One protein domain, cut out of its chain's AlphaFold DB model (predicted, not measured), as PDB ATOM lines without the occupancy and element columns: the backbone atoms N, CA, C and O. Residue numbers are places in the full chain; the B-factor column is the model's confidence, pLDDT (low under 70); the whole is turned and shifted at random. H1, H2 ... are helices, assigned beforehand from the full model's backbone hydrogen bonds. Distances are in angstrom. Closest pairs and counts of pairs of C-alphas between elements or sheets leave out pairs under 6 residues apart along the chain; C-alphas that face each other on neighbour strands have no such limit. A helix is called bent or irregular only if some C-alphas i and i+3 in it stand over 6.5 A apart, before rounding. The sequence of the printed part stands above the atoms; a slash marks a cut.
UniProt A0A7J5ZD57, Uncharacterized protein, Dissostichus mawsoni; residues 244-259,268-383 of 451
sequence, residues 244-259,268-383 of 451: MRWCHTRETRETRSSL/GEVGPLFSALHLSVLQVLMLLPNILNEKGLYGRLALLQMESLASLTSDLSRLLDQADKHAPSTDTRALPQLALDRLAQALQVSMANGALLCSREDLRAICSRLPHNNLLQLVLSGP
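What this domain is: This is residues 244 to 259 and 268 to 383 of the 451 residues of an uncharacterized protein of Dissostichus mawsoni (UniProt A0A7J5ZD57). Three long helices, H3, H4 and H5, run lengthwise, and the short H1 and H2 at the beginning of the printed part fill the groove between them. H5 is in the middle, with H3 beside it, and the small hairpin H6 and H7 covers H4 and H5 on the side away from H3. The printed part has 132 residues, with seven named helices in order H1 to H7 and no named strand: all helix. The whole is compact, with a radius of gyration of the C-alphas of 15.5 A, though elongated, spanning 52 by 34 by 25 A.

How they stand to each other: Begin at H1, residues 244 to 249. It touches residues 339 to 346 of H5, residues 331 to 352, opposite ways at a shallow tilt of 18 degrees; the closest C-alphas, His 248 and Ala 339, are 4.8 A apart. H1 touches residues 274 to 281 of H3, residues 268 to 294, closest at C-alphas Cys 247 and His 278, 5.4 A. It touches residues 312 to 319 of H4, residues 306 to 323, closest at C-alphas Arg 245 and Leu 312, 6.4 A. H2, residues 251 to 254, touches residues 335 to 339 of H5, with C-alphas Glu 251 and Leu 335 closest at 5.5 A. H5 is the hub, touching four helices. Residues 278 to 286 of H3 touch residues 342 to 350 of H5, the same way at a shallow tilt of 12 degrees; C-alphas Leu 285 and Ser 350 are closest at 6.2 A. H4 and H5 are close but not clearly touching. Residues 340 to 348 of H5 touch H7, residues 374 to 381, closest at C-alphas Ala 344 and Leu 376, 4.6 A. H6, residues 360 to 367, forms a hairpin with H7, and H4 and H6 only just touch, with 3 pairs of C-alphas within 8 A. Every O i to N i+4 pair is within hydrogen-bond range in H4, H6 and H7, against 1 of 2 in H1, 17 of 23 in H3 and 16 of 18 in H5; H2 is too short for one.

Where its parts are: Find C-alpha 244 at (36.085, -38.962, 14.682), where H1 begins; it is 9.0 A long and H2 5.4 A. H3 runs 41.6 A with a kink of 30 degrees near residue 287; it is irregular, but only just: C-alphas 286 and 289 are 7.0 A apart. H4 measures 25.4 A, H5 32.4 A, H6 10.1 A, and H7 10.7 A, ending at C-alpha 381, (25.041, -51.328, 29.084).

The domain as a whole: Look for the C-alphas farthest apart, Leu 259 and Gly 296, 52.2 A. Residues 260 to 267 are not printed; C-alphas 259 and 268 are 17.3 A apart across this cut. The H3 to H4 link is long, 11 residues. Confidence is under 70 at residues 250 to 259, 268 to 269, 325 to 333 and 383.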
ATOM      1  N   MET A 244      36.894 -37.828  14.234       91.38
ATOM      2  CA  MET A 244      36.085 -38.962  14.682       91.38
ATOM      3  C   MET A 244      35.158 -39.450  13.561       91.38
ATOM      4  O   MET A 244      35.188 -40.637  13.253       91.38
ATOM      5  N   ARG A 245      34.422 -38.556  12.876       90.62
ATOM      6  CA  ARG A 245      33.590 -38.921  11.709       90.62
ATOM      7  C   ARG A 245      34.405 -39.642  10.625       90.62
ATOM      8  O   ARG A 245      33.959 -40.665  10.107       90.62
ATOM      9  N   TRP A 246      35.620 -39.175  10.329       90.81
ATOM     10  CA  TRP A 246      36.516 -39.832   9.366       90.81
ATOM     11  C   TRP A 246      36.824 -41.296   9.730       90.81
ATOM     12  O   TRP A 246      36.807 -42.153   8.845       90.81
ATOM     13  N   CYS A 247      37.034 -41.611  11.012       88.81
ATOM     14  CA  CYS A 247      37.407 -42.954  11.482       88.81
ATOM     15  C   CYS A 247      36.347 -44.041  11.225       88.81
ATOM     16  O   CYS A 247      36.709 -45.213  11.098       88.81
ATOM     17  N   HIS A 248      35.060 -43.671  11.158       80.06
ATOM     18  CA  HIS A 248      33.931 -44.608  11.020       80.06
ATOM     19  C   HIS A 248      33.365 -44.645   9.601       80.06
ATOM     20  O   HIS A 248      33.027 -45.708   9.080       80.06
ATOM     21  N   THR A 249      33.263 -43.487   8.947       70.50
ATOM     22  CA  THR A 249      32.499 -43.359   7.701       70.50
ATOM     23  C   THR A 249      33.170 -44.039   6.500       70.50
ATOM     24  O   THR A 249      32.469 -44.571   5.636       70.50
ATOM     25  N   ARG A 250      34.512 -44.102   6.454       67.62
ATOM     26  CA  ARG A 250      35.281 -44.740   5.363       67.62
ATOM     27  C   ARG A 250      34.894 -46.205   5.130       67.62
ATOM     28  O   ARG A 250      34.707 -46.618   3.989       67.62
ATOM     29  N   GLU A 251      34.778 -46.994   6.192       61.59
ATOM     30  CA  GLU A 251      34.734 -48.463   6.096       61.59
ATOM     31  C   GLU A 251      33.405 -48.955   5.506       61.59
ATOM     32  O   GLU A 251      33.372 -49.857   4.669       61.59
ATOM     33  N   THR A 252      32.313 -48.260   5.830       58.25
ATOM     34  CA  THR A 252      30.980 -48.501   5.244       58.25
ATOM     35  C   THR A 252      30.870 -48.136   3.756       58.25
ATOM     36  O   THR A 252      29.921 -48.546   3.085       58.25
ATOM     37  N   ARG A 253      31.836 -47.379   3.212       61.81
ATOM     38  CA  ARG A 253      31.897 -47.007   1.788       61.81
ATOM     39  C   ARG A 253      32.703 -47.987   0.954       61.81
ATOM     40  O   ARG A 253      32.324 -48.248  -0.183       61.81
ATOM     41  N   GLU A 254      33.759 -48.578   1.505       55.44
ATOM     42  CA  GLU A 254      34.580 -49.543   0.761       55.44
ATOM     43  C   GLU A 254      33.772 -50.782   0.328       55.44
ATOM     44  O   GLU A 254      33.990 -51.320  -0.756       55.44
ATOM     45  N   THR A 255      32.733 -51.130   1.098       50.91
ATOM     46  CA  THR A 255      31.698 -52.108   0.715       50.91
ATOM     47  C   THR A 255      31.040 -51.793  -0.641       50.91
ATOM     48  O   THR A 255      30.811 -52.703  -1.430       50.91
ATOM     49  N   ARG A 256      30.777 -50.515  -0.958       52.91
ATOM     50  CA  ARG A 256      30.129 -50.080  -2.217       52.91
ATOM     51  C   ARG A 256      31.077 -50.185  -3.404       52.91
ATOM     52  O   ARG A 256      30.709 -50.699  -4.454       52.91
ATOM     53  N   SER A 257      32.327 -49.769  -3.198       50.41
ATOM     54  CA  SER A 257      33.420 -49.788  -4.182       50.41
ATOM     55  C   SER A 257      33.963 -51.202  -4.480       50.41
ATOM     56  O   SER A 257      35.148 -51.385  -4.778       50.41
ATOM     57  N   SER A 258      33.107 -52.216  -4.367       44.19
ATOM     58  CA  SER A 258      33.404 -53.621  -4.656       44.19
ATOM     59  C   SER A 258      32.925 -54.055  -6.049       44.19
ATOM     60  O   SER A 258      33.176 -55.191  -6.437       44.19
ATOM     61  N   LEU A 259      32.241 -53.172  -6.792       43.91
ATOM     62  CA  LEU A 259      31.593 -53.497  -8.072       43.91
ATOM     63  C   LEU A 259      32.116 -52.698  -9.284       43.91
ATOM     64  O   LEU A 259      31.848 -53.099 -10.410       43.91
ATOM     65  N   GLY A 268      45.656 -51.029  -0.621       55.44
ATOM     66  CA  GLY A 268      46.582 -51.510   0.411       55.44
ATOM     67  C   GLY A 268      47.018 -50.462   1.443       55.44
ATOM     68  O   GLY A 268      47.296 -50.825   2.583       55.44
ATOM     69  N   GLU A 269      47.070 -49.176   1.083       61.38
ATOM     70  CA  GLU A 269      47.698 -48.145   1.929       61.38
ATOM     71  C   GLU A 269      46.704 -47.406   2.835       61.38
ATOM     72  O   GLU A 269      47.051 -47.006   3.947       61.38
ATOM     73  N   VAL A 270      45.446 -47.240   2.407       72.06
ATOM     74  CA  VAL A 270      44.517 -46.335   3.113       72.06
ATOM     75  C   VAL A 270      43.837 -46.967   4.336       72.06
ATOM     76  O   VAL A 270      43.566 -46.267   5.310       72.06
ATOM     77  N   GLY A 271      43.602 -48.283   4.352       77.44
ATOM     78  CA  GLY A 271      43.079 -48.991   5.536       77.44
ATOM     79  C   GLY A 271      43.961 -48.822   6.792       77.44
ATOM     80  O   GLY A 271      43.448 -48.464   7.862       77.44
ATOM     81  N   PRO A 272      45.295 -48.988   6.673       86.38
ATOM     82  CA  PRO A 272      46.255 -48.609   7.707       86.38
ATOM     83  C   PRO A 272      46.142 -47.149   8.166       86.38
ATOM     84  O   PRO A 272      46.164 -46.906   9.370       86.38
ATOM     85  N   LEU A 273      45.948 -46.184   7.257       88.88
ATOM     86  CA  LEU A 273      45.832 -44.760   7.616       88.88
ATOM     87  C   LEU A 273      44.599 -44.457   8.475       88.88
ATOM     88  O   LEU A 273      44.721 -43.737   9.460       88.88
ATOM     89  N   PHE A 274      43.429 -45.031   8.175       88.75
ATOM     90  CA  PHE A 274      42.245 -44.854   9.032       88.75
ATOM     91  C   PHE A 274      42.380 -45.578  10.380       88.75
ATOM     92  O   PHE A 274      41.875 -45.093  11.393       88.75
ATOM     93  N   SER A 275      43.121 -46.687  10.425       91.38
ATOM     94  CA  SER A 275      43.455 -47.377  11.680       91.38
ATOM     95  C   SER A 275      44.413 -46.548  12.548       91.38
ATOM     96  O   SER A 275      44.201 -46.419  13.754       91.38
ATOM     97  N   ALA A 276      45.425 -45.933  11.929       93.81
ATOM     98  CA  ALA A 276      46.353 -45.006  12.570       93.81
ATOM     99  C   ALA A 276      45.648 -43.723  13.038       93.81
ATOM    100  O   ALA A 276      45.875 -43.285  14.166       93.81
ATOM    101  N   LEU A 277      44.748 -43.160  12.224       94.94
ATOM    102  CA  LEU A 277      43.927 -42.004  12.586       94.94
ATOM    103  C   LEU A 277      43.060 -42.299  13.812       94.94
ATOM    104  O   LEU A 277      43.069 -41.524  14.764       94.94
ATOM    105  N   HIS A 278      42.358 -43.436  13.816       95.06
ATOM    106  CA  HIS A 278      41.510 -43.854  14.933       95.06
ATOM    107  C   HIS A 278      42.315 -44.014  16.226       95.06
ATOM    108  O   HIS A 278      41.956 -43.427  17.244       95.06
ATOM    109  N   LEU A 279      43.454 -44.719  16.178       95.75
ATOM    110  CA  LEU A 279      44.359 -44.832  17.326       95.75
ATOM    111  C   LEU A 279      44.840 -43.455  17.815       95.75
ATOM    112  O   LEU A 279      44.841 -43.205  19.019       95.75
ATOM    113  N   SER A 280      45.188 -42.556  16.894       96.75
ATOM    114  CA  SER A 280      45.634 -41.197  17.218       96.75
ATOM    115  C   SER A 280      44.518 -40.386  17.888       96.75
ATOM    116  O   SER A 280      44.748 -39.759  18.917       96.75
ATOM    117  N   VAL A 281      43.276 -40.458  17.393       96.50
ATOM    118  CA  VAL A 281      42.106 -39.824  18.030       96.50
ATOM    119  C   VAL A 281      41.876 -40.383  19.438       96.50
ATOM    120  O   VAL A 281      41.684 -39.600  20.370       96.50
ATOM    121  N   LEU A 282      41.966 -41.704  19.642       96.69
ATOM    122  CA  LEU A 282      41.878 -42.298  20.984       96.69
ATOM    123  C   LEU A 282      43.003 -41.800  21.910       96.69
ATOM    124  O   LEU A 282      42.738 -41.489  23.070       96.69
ATOM    125  N   GLN A 283      44.236 -41.666  21.414       95.69
ATOM    126  CA  GLN A 283      45.359 -41.110  22.177       95.69
ATOM    127  C   GLN A 283      45.115 -39.647  22.577       95.69
ATOM    128  O   GLN A 283      45.324 -39.299  23.738       95.69
ATOM    129  N   VAL A 284      44.604 -38.803  21.670       96.38
ATOM    130  CA  VAL A 284      44.230 -37.413  21.993       96.38
ATOM    131  C   VAL A 284      43.154 -37.374  23.080       96.38
ATOM    132  O   VAL A 284      43.268 -36.594  24.026       96.38
ATOM    133  N   LEU A 285      42.133 -38.234  22.992       95.50
ATOM    134  CA  LEU A 285      41.078 -38.321  24.005       95.50
ATOM    135  C   LEU A 285      41.634 -38.730  25.383       95.50
ATOM    136  O   LEU A 285      41.221 -38.160  26.389       95.50
ATOM    137  N   MET A 286      42.616 -39.638  25.438       95.19
ATOM    138  CA  MET A 286      43.297 -40.039  26.683       95.19
ATOM    139  C   MET A 286      44.161 -38.926  27.314       95.19
ATOM    140  O   MET A 286      44.489 -39.010  28.498       95.19
ATOM    141  N   LEU A 287      44.525 -37.869  26.575       94.25
ATOM    142  CA  LEU A 287      45.233 -36.699  27.125       94.25
ATOM    143  C   LEU A 287      44.290 -35.682  27.794       94.25
ATOM    144  O   LEU A 287      44.742 -34.843  28.580       94.25
ATOM    145  N   LEU A 288      42.988 -35.734  27.493       91.88
ATOM    146  CA  LEU A 288      42.021 -34.729  27.938       91.88
ATOM    147  C   LEU A 288      41.804 -34.623  29.452       91.88
ATOM    148  O   LEU A 288      41.659 -33.483  29.896       91.88
ATOM    149  N   PRO A 289      41.813 -35.691  30.278       92.06
ATOM    150  CA  PRO A 289      41.517 -35.554  31.705       92.06
ATOM    151  C   PRO A 289      42.487 -34.608  32.404       92.06
ATOM    152  O   PRO A 289      42.068 -33.759  33.185       92.06
ATOM    153  N   ASN A 290      43.778 -34.703  32.079       92.00
ATOM    154  CA  ASN A 290      44.816 -33.854  32.658       92.00
ATOM    155  C   ASN A 290      44.584 -32.385  32.273       92.00
ATOM    156  O   ASN A 290      44.467 -31.527  33.142       92.00
ATOM    157  N   ILE A 291      44.385 -32.118  30.979       90.88
ATOM    158  CA  ILE A 291      44.163 -30.770  30.428       90.88
ATOM    159  C   ILE A 291      42.865 -30.133  30.961       90.88
ATOM    160  O   ILE A 291      42.816 -28.934  31.253       90.88
ATOM    161  N   LEU A 292      41.793 -30.919  31.088       89.06
ATOM    162  CA  LEU A 292      40.507 -30.464  31.615       89.06
ATOM    163  C   LEU A 292      40.566 -30.221  33.130       89.06
ATOM    164  O   LEU A 292      39.926 -29.284  33.608       89.06
ATOM    165  N   ASN A 293      41.346 -31.007  33.881       90.56
ATOM    166  CA  ASN A 293      41.593 -30.766  35.304       90.56
ATOM    167  C   ASN A 293      42.465 -29.519  35.528       90.56
ATOM    168  O   ASN A 293      42.076 -28.658  36.314       90.56
ATOM    169  N   GLU A 294      43.564 -29.354  34.779       89.94
ATOM    170  CA  GLU A 294      44.426 -28.155  34.801       89.94
ATOM    171  C   GLU A 294      43.638 -26.854  34.567       89.94
ATOM    172  O   GLU A 294      43.922 -25.829  35.184       89.94
ATOM    173  N   LYS A 295      42.619 -26.890  33.696       85.81
ATOM    174  CA  LYS A 295      41.739 -25.745  33.410       85.81
ATOM    175  C   LYS A 295      40.505 -25.635  34.325       85.81
ATOM    176  O   LYS A 295      39.760 -24.667  34.193       85.81
ATOM    177  N   GLY A 296      40.243 -26.595  35.217       87.62
ATOM    178  CA  GLY A 296      39.039 -26.612  36.067       87.62
ATOM    179  C   GLY A 296      37.716 -26.863  35.314       87.62
ATOM    180  O   GLY A 296      36.650 -26.425  35.759       87.62
ATOM    181  N   LEU A 297      37.793 -27.546  34.166       88.06
ATOM    182  CA  LEU A 297      36.708 -27.801  33.206       88.06
ATOM    183  C   LEU A 297      36.232 -29.262  33.174       88.06
ATOM    184  O   LEU A 297      35.261 -29.568  32.481       88.06
ATOM    185  N   TYR A 298      36.905 -30.169  33.888       88.12
ATOM    186  CA  TYR A 298      36.545 -31.587  33.911       88.12
ATOM    187  C   TYR A 298      35.090 -31.785  34.367       88.12
ATOM    188  O   TYR A 298      34.660 -31.213  35.369       88.12
ATOM    189  N   GLY A 299      34.308 -32.541  33.588       84.44
ATOM    190  CA  GLY A 299      32.868 -32.727  33.813       84.44
ATOM    191  C   GLY A 299      31.989 -31.487  33.576       84.44
ATOM    192  O   GLY A 299      30.801 -31.534  33.878       84.44
ATOM    193  N   ARG A 300      32.543 -30.379  33.058       84.44
ATOM    194  CA  ARG A 300      31.824 -29.110  32.801       84.44
ATOM    195  C   ARG A 300      31.793 -28.699  31.331       84.44
ATOM    196  O   ARG A 300      30.910 -27.943  30.943       84.44
ATOM    197  N   LEU A 301      32.754 -29.160  30.531       84.12
ATOM    198  CA  LEU A 301      32.840 -28.881  29.100       84.12
ATOM    199  C   LEU A 301      33.017 -30.187  28.324       84.12
ATOM    200  O   LEU A 301      34.033 -30.858  28.486       84.12
ATOM    201  N   ALA A 302      32.063 -30.501  27.449       85.75
ATOM    202  CA  ALA A 302      32.250 -31.501  26.406       85.75
ATOM    203  C   ALA A 302      32.976 -30.865  25.208       85.75
ATOM    204  O   ALA A 302      32.643 -29.752  24.798       85.75
ATOM    205  N   LEU A 303      33.944 -31.581  24.630       88.00
ATOM    206  CA  LEU A 303      34.549 -31.224  23.339       88.00
ATOM    207  C   LEU A 303      33.830 -31.905  22.165       88.00
ATOM    208  O   LEU A 303      33.887 -31.408  21.044       88.00
ATOM    209  N   LEU A 304      33.128 -33.012  22.426       90.06
ATOM    210  CA  LEU A 304      32.237 -33.675  21.479       90.06
ATOM    211  C   LEU A 304      30.784 -33.347  21.839       90.06
ATOM    212  O   LEU A 304      30.292 -33.766  22.885       90.06
ATOM    213  N   GLN A 305      30.108 -32.591  20.970       88.62
ATOM    214  CA  GLN A 305      28.702 -32.220  21.152       88.62
ATOM    215  C   GLN A 305      27.765 -33.395  20.841       88.62
ATOM    216  O   GLN A 305      28.040 -34.213  19.954       88.62
ATOM    217  N   MET A 306      26.643 -33.470  21.560       88.31
ATOM    218  CA  MET A 306      25.704 -34.592  21.471       88.31
ATOM    219  C   MET A 306      25.002 -34.633  20.105       88.31
ATOM    220  O   MET A 306      24.796 -35.701  19.532       88.31
ATOM    221  N   GLU A 307      24.725 -33.463  19.535       89.19
ATOM    222  CA  GLU A 307      24.121 -33.241  18.222       89.19
ATOM    223  C   GLU A 307      25.022 -33.758  17.091       89.19
ATOM    224  O   GLU A 307      24.554 -34.418  16.161       89.19
ATOM    225  N   SER A 308      26.334 -33.517  17.189       87.44
ATOM    226  CA  SER A 308      27.325 -33.996  16.216       87.44
ATOM    227  C   SER A 308      27.422 -35.523  16.211       87.44
ATOM    228  O   SER A 308      27.542 -36.134  15.147       87.44
ATOM    229  N   LEU A 309      27.304 -36.153  17.384       89.88
ATOM    230  CA  LEU A 309      27.249 -37.609  17.521       89.88
ATOM    231  C   LEU A 309      25.889 -38.191  17.082       89.88
ATOM    232  O   LEU A 309      25.849 -39.271  16.489       89.88
ATOM    233  N   ALA A 310      24.782 -37.471  17.280       91.25
ATOM    234  CA  ALA A 310      23.475 -37.846  16.737       91.25
ATOM    235  C   ALA A 310      23.461 -37.816  15.195       91.25
ATOM    236  O   ALA A 310      22.967 -38.761  14.575       91.25
ATOM    237  N   SER A 311      24.075 -36.796  14.571       90.31
ATOM    238  CA  SER A 311      24.358 -36.773  13.122       90.31
ATOM    239  C   SER A 311      25.174 -37.998  12.720       90.31
ATOM    240  O   SER A 311      24.677 -38.812  11.946       90.31
ATOM    241  N   LEU A 312      26.369 -38.177  13.299       89.31
ATOM    242  CA  LEU A 312      27.275 -39.279  12.962       89.31
ATOM    243  C   LEU A 312      26.581 -40.646  13.037       89.31
ATOM    244  O   LEU A 312      26.742 -41.470  12.143       89.31
ATOM    245  N   THR A 313      25.768 -40.869  14.068       91.00
ATOM    246  CA  THR A 313      25.032 -42.124  14.268       91.00
ATOM    247  C   THR A 313      23.914 -42.313  13.238       91.00
ATOM    248  O   THR A 313      23.734 -43.410  12.708       91.00
ATOM    249  N   SER A 314      23.180 -41.245  12.905       90.38
ATOM    250  CA  SER A 314      22.143 -41.266  11.867       90.38
ATOM    251  C   SER A 314      22.725 -41.500  10.469       90.38
ATOM    252  O   SER A 314      22.139 -42.243   9.677       90.38
ATOM    253  N   ASP A 315      23.876 -40.890  10.183       87.19
ATOM    254  CA  ASP A 315      24.626 -41.055   8.941       87.19
ATOM    255  C   ASP A 315      25.227 -42.459   8.834       87.19
ATOM    256  O   ASP A 315      25.065 -43.108   7.802       87.19
ATOM    257  N   LEU A 316      25.826 -42.980   9.909       87.94
ATOM    258  CA  LEU A 316      26.354 -44.343   9.951       87.94
ATOM    259  C   LEU A 316      25.243 -45.383   9.737       87.94
ATOM    260  O   LEU A 316      25.404 -46.253   8.887       87.94
ATOM    261  N   SER A 317      24.090 -45.253  10.412       89.31
ATOM    262  CA  SER A 317      22.901 -46.085  10.142       89.31
ATOM    263  C   SER A 317      22.514 -46.027   8.660       89.31
ATOM    264  O   SER A 317      22.463 -47.066   8.011       89.31
ATOM    265  N   ARG A 318      22.363 -44.826   8.081       87.06
ATOM    266  CA  ARG A 318      22.023 -44.643   6.658       87.06
ATOM    267  C   ARG A 318      23.029 -45.304   5.705       87.06
ATOM    268  O   ARG A 318      22.630 -45.794   4.649       87.06
ATOM    269  N   LEU A 319      24.318 -45.303   6.042       82.25
ATOM    270  CA  LEU A 319      25.360 -45.915   5.217       82.25
ATOM    271  C   LEU A 319      25.377 -47.446   5.338       82.25
ATOM    272  O   LEU A 319      25.547 -48.117   4.319       82.25
ATOM    273  N   LEU A 320      25.136 -47.982   6.540       84.50
ATOM    274  CA  LEU A 320      24.991 -49.414   6.827       84.50
ATOM    275  C   LEU A 320      23.724 -50.002   6.172       84.50
ATOM    276  O   LEU A 320      23.811 -51.017   5.483       84.50
ATOM    277  N   ASP A 321      22.585 -49.307   6.275       83.75
ATOM    278  CA  ASP A 321      21.296 -49.653   5.644       83.75
ATOM    279  C   ASP A 321      21.358 -49.687   4.105       83.75
ATOM    280  O   ASP A 321      20.446 -50.189   3.440       83.75
ATOM    281  N   GLN A 322      22.386 -49.069   3.524       78.56
ATOM    282  CA  GLN A 322      22.685 -49.093   2.094       78.56
ATOM    283  C   GLN A 322      23.717 -50.184   1.761       78.56
ATOM    284  O   GLN A 322      23.596 -50.818   0.720       78.56
ATOM    285  N   ALA A 323      24.681 -50.456   2.644       72.88
ATOM    286  CA  ALA A 323      25.672 -51.518   2.466       72.88
ATOM    287  C   ALA A 323      25.045 -52.929   2.457       72.88
ATOM    288  O   ALA A 323      25.282 -53.693   1.520       72.88
ATOM    289  N   ASP A 324      24.186 -53.260   3.432       72.06
ATOM    290  CA  ASP A 324      23.564 -54.599   3.551       72.06
ATOM    291  C   ASP A 324      22.623 -54.920   2.366       72.06
ATOM    292  O   ASP A 324      22.477 -56.075   1.974       72.06
ATOM    293  N   LYS A 325      22.067 -53.892   1.701       69.62
ATOM    294  CA  LYS A 325      21.259 -54.039   0.469       69.62
ATOM    295  C   LYS A 325      22.069 -54.401  -0.776       69.62
ATOM    296  O   LYS A 325      21.480 -54.875  -1.746       69.62
ATOM    297  N   HIS A 326      23.377 -54.146  -0.780       61.44
ATOM    298  CA  HIS A 326      24.235 -54.336  -1.953       61.44
ATOM    299  C   HIS A 326      25.229 -55.498  -1.813       61.44
ATOM    300  O   HIS A 326      25.710 -55.982  -2.836       61.44
ATOM    301  N   ALA A 327      25.514 -55.985  -0.598       57.03
ATOM    302  CA  ALA A 327      26.469 -57.074  -0.382       57.03
ATOM    303  C   ALA A 327      26.042 -58.051   0.741       57.03
ATOM    304  O   ALA A 327      26.439 -57.880   1.894       57.03
ATOM    305  N   PRO A 328      25.278 -59.119   0.424       55.16
ATOM    306  CA  PRO A 328      24.831 -60.115   1.407       55.16
ATOM    307  C   PRO A 328      25.908 -61.149   1.809       55.16
ATOM    308  O   PRO A 328      25.624 -62.059   2.588       55.16
ATOM    309  N   SER A 329      27.127 -61.058   1.267       58.22
ATOM    310  CA  SER A 329      28.240 -61.988   1.503       58.22
ATOM    311  C   SER A 329      28.893 -61.828   2.882       58.22
ATOM    312  O   SER A 329      29.078 -60.718   3.379       58.22
ATOM    313  N   THR A 330      29.294 -62.953   3.484       56.03
ATOM    314  CA  THR A 330      29.806 -63.031   4.865       56.03
ATOM    315  C   THR A 330      31.006 -62.119   5.120       56.03
ATOM    316  O   THR A 330      31.001 -61.375   6.099       56.03
ATOM    317  N   ASP A 331      31.998 -62.120   4.227       55.59
ATOM    318  CA  ASP A 331      33.234 -61.345   4.399       55.59
ATOM    319  C   ASP A 331      32.972 -59.832   4.362       55.59
ATOM    320  O   ASP A 331      33.594 -59.052   5.085       55.59
ATOM    321  N   THR A 332      31.972 -59.404   3.585       58.62
ATOM    322  CA  THR A 332      31.591 -57.993   3.456       58.62
ATOM    323  C   THR A 332      30.932 -57.438   4.722       58.62
ATOM    324  O   THR A 332      30.845 -56.223   4.881       58.62
ATOM    325  N   ARG A 333      30.533 -58.294   5.675       64.00
ATOM    326  CA  ARG A 333      30.005 -57.878   6.988       64.00
ATOM    327  C   ARG A 333      31.090 -57.471   7.991       64.00
ATOM    328  O   ARG A 333      30.761 -56.846   8.999       64.00
ATOM    329  N   ALA A 334      32.365 -57.759   7.714       73.75
ATOM    330  CA  ALA A 334      33.475 -57.379   8.589       73.75
ATOM    331  C   ALA A 334      33.676 -55.852   8.666       73.75
ATOM    332  O   ALA A 334      33.828 -55.310   9.758       73.75
ATOM    333  N   LEU A 335      33.606 -55.145   7.529       74.56
ATOM    334  CA  LEU A 335      33.759 -53.682   7.461       74.56
ATOM    335  C   LEU A 335      32.650 -52.922   8.233       74.56
ATOM    336  O   LEU A 335      32.988 -52.067   9.053       74.56
ATOM    337  N   PRO A 336      31.348 -53.248   8.070       81.81
ATOM    338  CA  PRO A 336      30.270 -52.789   8.946       81.81
ATOM    339  C   PRO A 336      30.526 -52.962  10.447       81.81
ATOM    340  O   PRO A 336      30.257 -52.045  11.218       81.81
ATOM    341  N   GLN A 337      31.039 -54.122  10.874       87.19
ATOM    342  CA  GLN A 337      31.297 -54.388  12.293       87.19
ATOM    343  C   GLN A 337      32.509 -53.608  12.816       87.19
ATOM    344  O   GLN A 337      32.419 -53.039  13.899       87.19
ATOM    345  N   LEU A 338      33.583 -53.476  12.030       88.00
ATOM    346  CA  LEU A 338      34.760 -52.685  12.408       88.00
ATOM    347  C   LEU A 338      34.421 -51.198  12.617       88.00
ATOM    348  O   LEU A 338      34.872 -50.598  13.595       88.00
ATOM    349  N   ALA A 339      33.546 -50.631  11.779       89.06
ATOM    350  CA  ALA A 339      33.056 -49.262  11.949       89.06
ATOM    351  C   ALA A 339      32.287 -49.076  13.274       89.06
ATOM    352  O   ALA A 339      32.425 -48.044  13.938       89.06
ATOM    353  N   LEU A 340      31.503 -50.081  13.682       92.38
ATOM    354  CA  LEU A 340      30.744 -50.088  14.939       92.38
ATOM    355  C   LEU A 340      31.646 -50.327  16.158       92.38
ATOM    356  O   LEU A 340      31.472 -49.650  17.169       92.38
ATOM    357  N   ASP A 341      32.647 -51.206  16.051       93.06
ATOM    358  CA  ASP A 341      33.665 -51.414  17.088       93.06
ATOM    359  C   ASP A 341      34.480 -50.135  17.320       93.06
ATOM    360  O   ASP A 341      34.663 -49.710  18.463       93.06
ATOM    361  N   ARG A 342      34.919 -49.458  16.249       93.62
ATOM    362  CA  ARG A 342      35.581 -48.150  16.350       93.62
ATOM    363  C   ARG A 342      34.671 -47.087  16.956       93.62
ATOM    364  O   ARG A 342      35.161 -46.253  17.717       93.62
ATOM    365  N   LEU A 343      33.373 -47.081  16.643       93.94
ATOM    366  CA  LEU A 343      32.432 -46.142  17.260       93.94
ATOM    367  C   LEU A 343      32.300 -46.431  18.758       93.94
ATOM    368  O   LEU A 343      32.462 -45.522  19.565       93.94
ATOM    369  N   ALA A 344      32.107 -47.691  19.146       94.44
ATOM    370  CA  ALA A 344      32.032 -48.108  20.542       94.44
ATOM    371  C   ALA A 344      33.296 -47.729  21.339       94.44
ATOM    372  O   ALA A 344      33.186 -47.169  22.430       94.44
ATOM    373  N   GLN A 345      34.488 -47.947  20.774       95.25
ATOM    374  CA  GLN A 345      35.759 -47.519  21.373       95.25
ATOM    375  C   GLN A 345      35.831 -45.996  21.539       95.25
ATOM    376  O   GLN A 345      36.144 -45.513  22.627       95.25
ATOM    377  N   ALA A 346      35.514 -45.233  20.485       95.31
ATOM    378  CA  ALA A 346      35.535 -43.772  20.526       95.31
ATOM    379  C   ALA A 346      34.552 -43.222  21.573       95.31
ATOM    380  O   ALA A 346      34.918 -42.331  22.339       95.31
ATOM    381  N   LEU A 347      33.349 -43.795  21.671       94.62
ATOM    382  CA  LEU A 347      32.349 -43.470  22.692       94.62
ATOM    383  C   LEU A 347      32.857 -43.765  24.105       94.62
ATOM    384  O   LEU A 347      32.869 -42.873  24.952       94.62
ATOM    385  N   GLN A 348      33.320 -44.994  24.352       94.25
ATOM    386  CA  GLN A 348      33.802 -45.430  25.662       94.25
ATOM    387  C   GLN A 348      34.954 -44.555  26.161       94.25
ATOM    388  O   GLN A 348      34.928 -44.092  27.301       94.25
ATOM    389  N   VAL A 349      35.945 -44.297  25.302       95.50
ATOM    390  CA  VAL A 349      37.101 -43.456  25.632       95.50
ATOM    391  C   VAL A 349      36.673 -41.996  25.811       95.50
ATOM    392  O   VAL A 349      37.113 -41.360  26.768       95.50
ATOM    393  N   SER A 350      35.767 -41.469  24.982       94.38
ATOM    394  CA  SER A 350      35.278 -40.087  25.118       94.38
ATOM    395  C   SER A 350      34.513 -39.847  26.420       94.38
ATOM    396  O   SER A 350      34.726 -38.823  27.066       94.38
ATOM    397  N   MET A 351      33.656 -40.785  26.832       93.19
ATOM    398  CA  MET A 351      32.932 -40.700  28.106       93.19
ATOM    399  C   MET A 351      33.880 -40.864  29.299       93.19
ATOM    400  O   MET A 351      33.828 -40.077  30.240       93.19
ATOM    401  N   ALA A 352      34.780 -41.856  29.257       93.00
ATOM    402  CA  ALA A 352      35.714 -42.134  30.350       93.00
ATOM    403  C   ALA A 352      36.703 -40.984  30.616       93.00
ATOM    404  O   ALA A 352      37.129 -40.803  31.752       93.00
ATOM    405  N   ASN A 353      37.041 -40.202  29.585       93.44
ATOM    406  CA  ASN A 353      37.981 -39.083  29.674       93.44
ATOM    407  C   ASN A 353      37.306 -37.697  29.765       93.44
ATOM    408  O   ASN A 353      37.992 -36.675  29.734       93.44
ATOM    409  N   GLY A 354      35.972 -37.637  29.869       89.25
ATOM    410  CA  GLY A 354      35.219 -36.382  29.995       89.25
ATOM    411  C   GLY A 354      35.124 -35.540  28.714       89.25
ATOM    412  O   GLY A 354      34.748 -34.374  28.785       89.25
ATOM    413  N   ALA A 355      35.447 -36.108  27.548       91.75
ATOM    414  CA  ALA A 355      35.338 -35.443  26.248       91.75
ATOM    415  C   ALA A 355      33.886 -35.352  25.745       91.75
ATOM    416  O   ALA A 355      33.535 -34.403  25.042       91.75
ATOM    417  N   LEU A 356      33.064 -36.338  26.115       92.12
ATOM    418  CA  LEU A 356      31.627 -36.425  25.858       92.12
ATOM    419  C   LEU A 356      30.892 -36.501  27.203       92.12
ATOM    420  O   LEU A 356      31.211 -37.354  28.031       92.12
ATOM    421  N   LEU A 357      29.906 -35.625  27.409       90.56
ATOM    422  CA  LEU A 357      29.115 -35.544  28.639       90.56
ATOM    423  C   LEU A 357      27.652 -35.905  28.337       90.56
ATOM    424  O   LEU A 357      26.855 -35.038  27.994       90.56
ATOM    425  N   CYS A 358      27.309 -37.190  28.444       89.88
ATOM    426  CA  CYS A 358      25.951 -37.707  28.242       89.88
ATOM    427  C   CYS A 358      25.635 -38.853  29.219       89.88
ATOM    428  O   CYS A 358      26.546 -39.479  29.773       89.88
ATOM    429  N   SER A 359      24.353 -39.161  29.420       90.00
ATOM    430  CA  SER A 359      23.938 -40.383  30.123       90.00
ATOM    431  C   SER A 359      24.035 -41.614  29.206       90.00
ATOM    432  O   SER A 359      24.256 -41.504  27.994       90.00
ATOM    433  N   ARG A 360      23.863 -42.820  29.768       89.25
ATOM    434  CA  ARG A 360      23.747 -44.042  28.948       89.25
ATOM    435  C   ARG A 360      22.372 -44.145  28.292       89.25
ATOM    436  O   ARG A 360      22.228 -44.834  27.290       89.25
ATOM    437  N   GLU A 361      21.379 -43.461  28.845       90.62
ATOM    438  CA  GLU A 361      20.017 -43.342  28.340       90.62
ATOM    439  C   GLU A 361      20.013 -42.540  27.031       90.62
ATOM    440  O   GLU A 361      19.500 -43.039  26.030       90.62
ATOM    441  N   ASP A 362      20.684 -41.382  27.002       91.56
ATOM    442  CA  ASP A 362      20.875 -40.566  25.790       91.56
ATOM    443  C   ASP A 362      21.615 -41.360  24.706       91.56
ATOM    444  O   ASP A 362      21.200 -41.411  23.545       91.56
ATOM    445  N   LEU A 363      22.698 -42.043  25.099       91.88
ATOM    446  CA  LEU A 363      23.506 -42.828  24.173       91.88
ATOM    447  C   LEU A 363      22.731 -44.034  23.617       91.88
ATOM    448  O   LEU A 363      22.812 -44.312  22.423       91.88
ATOM    449  N   ARG A 364      21.917 -44.710  24.441       92.88
ATOM    450  CA  ARG A 364      20.993 -45.764  23.984       92.88
ATOM    451  C   ARG A 364      19.922 -45.222  23.044       92.88
ATOM    452  O   ARG A 364      19.629 -45.883  22.053       92.88
ATOM    453  N   ALA A 365      19.367 -44.040  23.309       92.81
ATOM    454  CA  ALA A 365      18.387 -43.418  22.425       92.81
ATOM    455  C   ALA A 365      18.988 -43.125  21.038       92.81
ATOM    456  O   ALA A 365      18.387 -43.476  20.023       92.81
ATOM    457  N   ILE A 366      20.201 -42.568  20.988       92.94
ATOM    458  CA  ILE A 366      20.894 -42.222  19.737       92.94
ATOM    459  C   ILE A 366      21.370 -43.475  18.983       92.94
ATOM    460  O   ILE A 366      21.092 -43.618  17.793       92.94
ATOM    461  N   CYS A 367      22.024 -44.422  19.662       92.88
ATOM    462  CA  CYS A 367      22.532 -45.654  19.048       92.88
ATOM    463  C   CYS A 367      21.450 -46.711  18.756       92.88
ATOM    464  O   CYS A 367      21.763 -47.711  18.114       92.88
ATOM    465  N   SER A 368      20.190 -46.495  19.155       90.38
ATOM    466  CA  SER A 368      19.057 -47.416  18.924       90.38
ATOM    467  C   SER A 368      18.831 -47.813  17.457       90.38
ATOM    468  O   SER A 368      18.251 -48.862  17.185       90.38
ATOM    469  N   ARG A 369      19.292 -46.980  16.514       88.12
ATOM    470  CA  ARG A 369      19.201 -47.194  15.062       88.12
ATOM    471  C   ARG A 369      20.373 -47.964  14.445       88.12
ATOM    472  O   ARG A 369      20.356 -48.202  13.241       88.12
ATOM    473  N   LEU A 370      21.407 -48.301  15.214       90.94
ATOM    474  CA  LEU A 370      22.547 -49.068  14.708       90.94
ATOM    475  C   LEU A 370      22.264 -50.580  14.786       90.94
ATOM    476  O   LEU A 370      21.617 -51.031  15.734       90.94
ATOM    477  N   PRO A 371      22.751 -51.384  13.822       89.88
ATOM    478  CA  PRO A 371      22.632 -52.835  13.890       89.88
ATOM    479  C   PRO A 371      23.477 -53.404  15.038       89.88
ATOM    480  O   PRO A 371      24.383 -52.753  15.563       89.88
ATOM    481  N   HIS A 372      23.183 -54.645  15.435       88.50
ATOM    482  CA  HIS A 372      23.834 -55.278  16.582       88.50
ATOM    483  C   HIS A 372      25.357 -55.392  16.409       88.50
ATOM    484  O   HIS A 372      25.849 -55.977  15.442       88.50
ATOM    485  N   ASN A 373      26.088 -54.887  17.401       92.94
ATOM    486  CA  ASN A 373      27.530 -55.036  17.568       92.94
ATOM    487  C   ASN A 373      27.834 -55.279  19.057       92.94
ATOM    488  O   ASN A 373      27.286 -54.606  19.932       92.94
ATOM    489  N   ASN A 374      28.701 -56.251  19.351       92.81
ATOM    490  CA  ASN A 374      28.926 -56.717  20.723       92.81
ATOM    491  C   ASN A 374      29.629 -55.670  21.602       92.81
ATOM    492  O   ASN A 374      29.276 -55.526  22.774       92.81
ATOM    493  N   LEU A 375      30.596 -54.928  21.051       93.50
ATOM    494  CA  LEU A 375      31.337 -53.919  21.804       93.50
ATOM    495  C   LEU A 375      30.456 -52.700  22.105       93.50
ATOM    496  O   LEU A 375      30.423 -52.227  23.238       93.50
ATOM    497  N   LEU A 376      29.656 -52.256  21.133       93.56
ATOM    498  CA  LEU A 376      28.679 -51.185  21.305       93.56
ATOM    499  C   LEU A 376      27.645 -51.535  22.383       93.56
ATOM    500  O   LEU A 376      27.400 -50.723  23.271       93.56
ATOM    501  N   GLN A 377      27.086 -52.751  22.378       92.44
ATOM    502  CA  GLN A 377      26.139 -53.178  23.419       92.44
ATOM    503  C   GLN A 377      26.771 -53.240  24.820       92.44
ATOM    504  O   GLN A 377      26.115 -52.891  25.808       92.44
ATOM    505  N   LEU A 378      28.057 -53.602  24.919       92.56
ATOM    506  CA  LEU A 378      28.816 -53.532  26.173       92.56
ATOM    507  C   LEU A 378      28.963 -52.080  26.655       92.56
ATOM    508  O   LEU A 378      28.762 -51.814  27.836       92.56
ATOM    509  N   VAL A 379      29.232 -51.125  25.760       92.12
ATOM    510  CA  VAL A 379      29.338 -49.691  26.098       92.12
ATOM    511  C   VAL A 379      27.980 -49.090  26.496       92.12
ATOM    512  O   VAL A 379      27.901 -48.364  27.489       92.12
ATOM    513  N   LEU A 380      26.900 -49.440  25.792       90.88
ATOM    514  CA  LEU A 380      25.526 -48.984  26.067       90.88
ATOM    515  C   LEU A 380      24.951 -49.528  27.389       90.88
ATOM    516  O   LEU A 380      24.198 -48.832  28.082       90.88
ATOM    517  N   SER A 381      25.318 -50.756  27.758       86.88
ATOM    518  CA  SER A 381      25.041 -51.328  29.084       86.88
ATOM    519  C   SER A 381      25.958 -50.702  30.148       86.88
ATOM    520  O   SER A 381      25.527 -50.315  31.241       86.88
ATOM    521  N   GLY A 382      27.229 -50.526  29.788       73.00
ATOM    522  CA  GLY A 382      28.339 -50.156  30.655       73.00
ATOM    523  C   GLY A 382      28.878 -51.340  31.468       73.00
ATOM    524  O   GLY A 382      28.525 -52.492  31.206       73.00
ATOM    525  N   PRO A 383      29.746 -51.082  32.466       64.44
ATOM    526  CA  PRO A 383      30.351 -52.137  33.270       64.44
ATOM    527  C   PRO A 383      29.297 -52.999  33.965       64.44
ATOM    528  O   PRO A 383      28.365 -52.467  34.575       64.44
TER     529      PRO A 383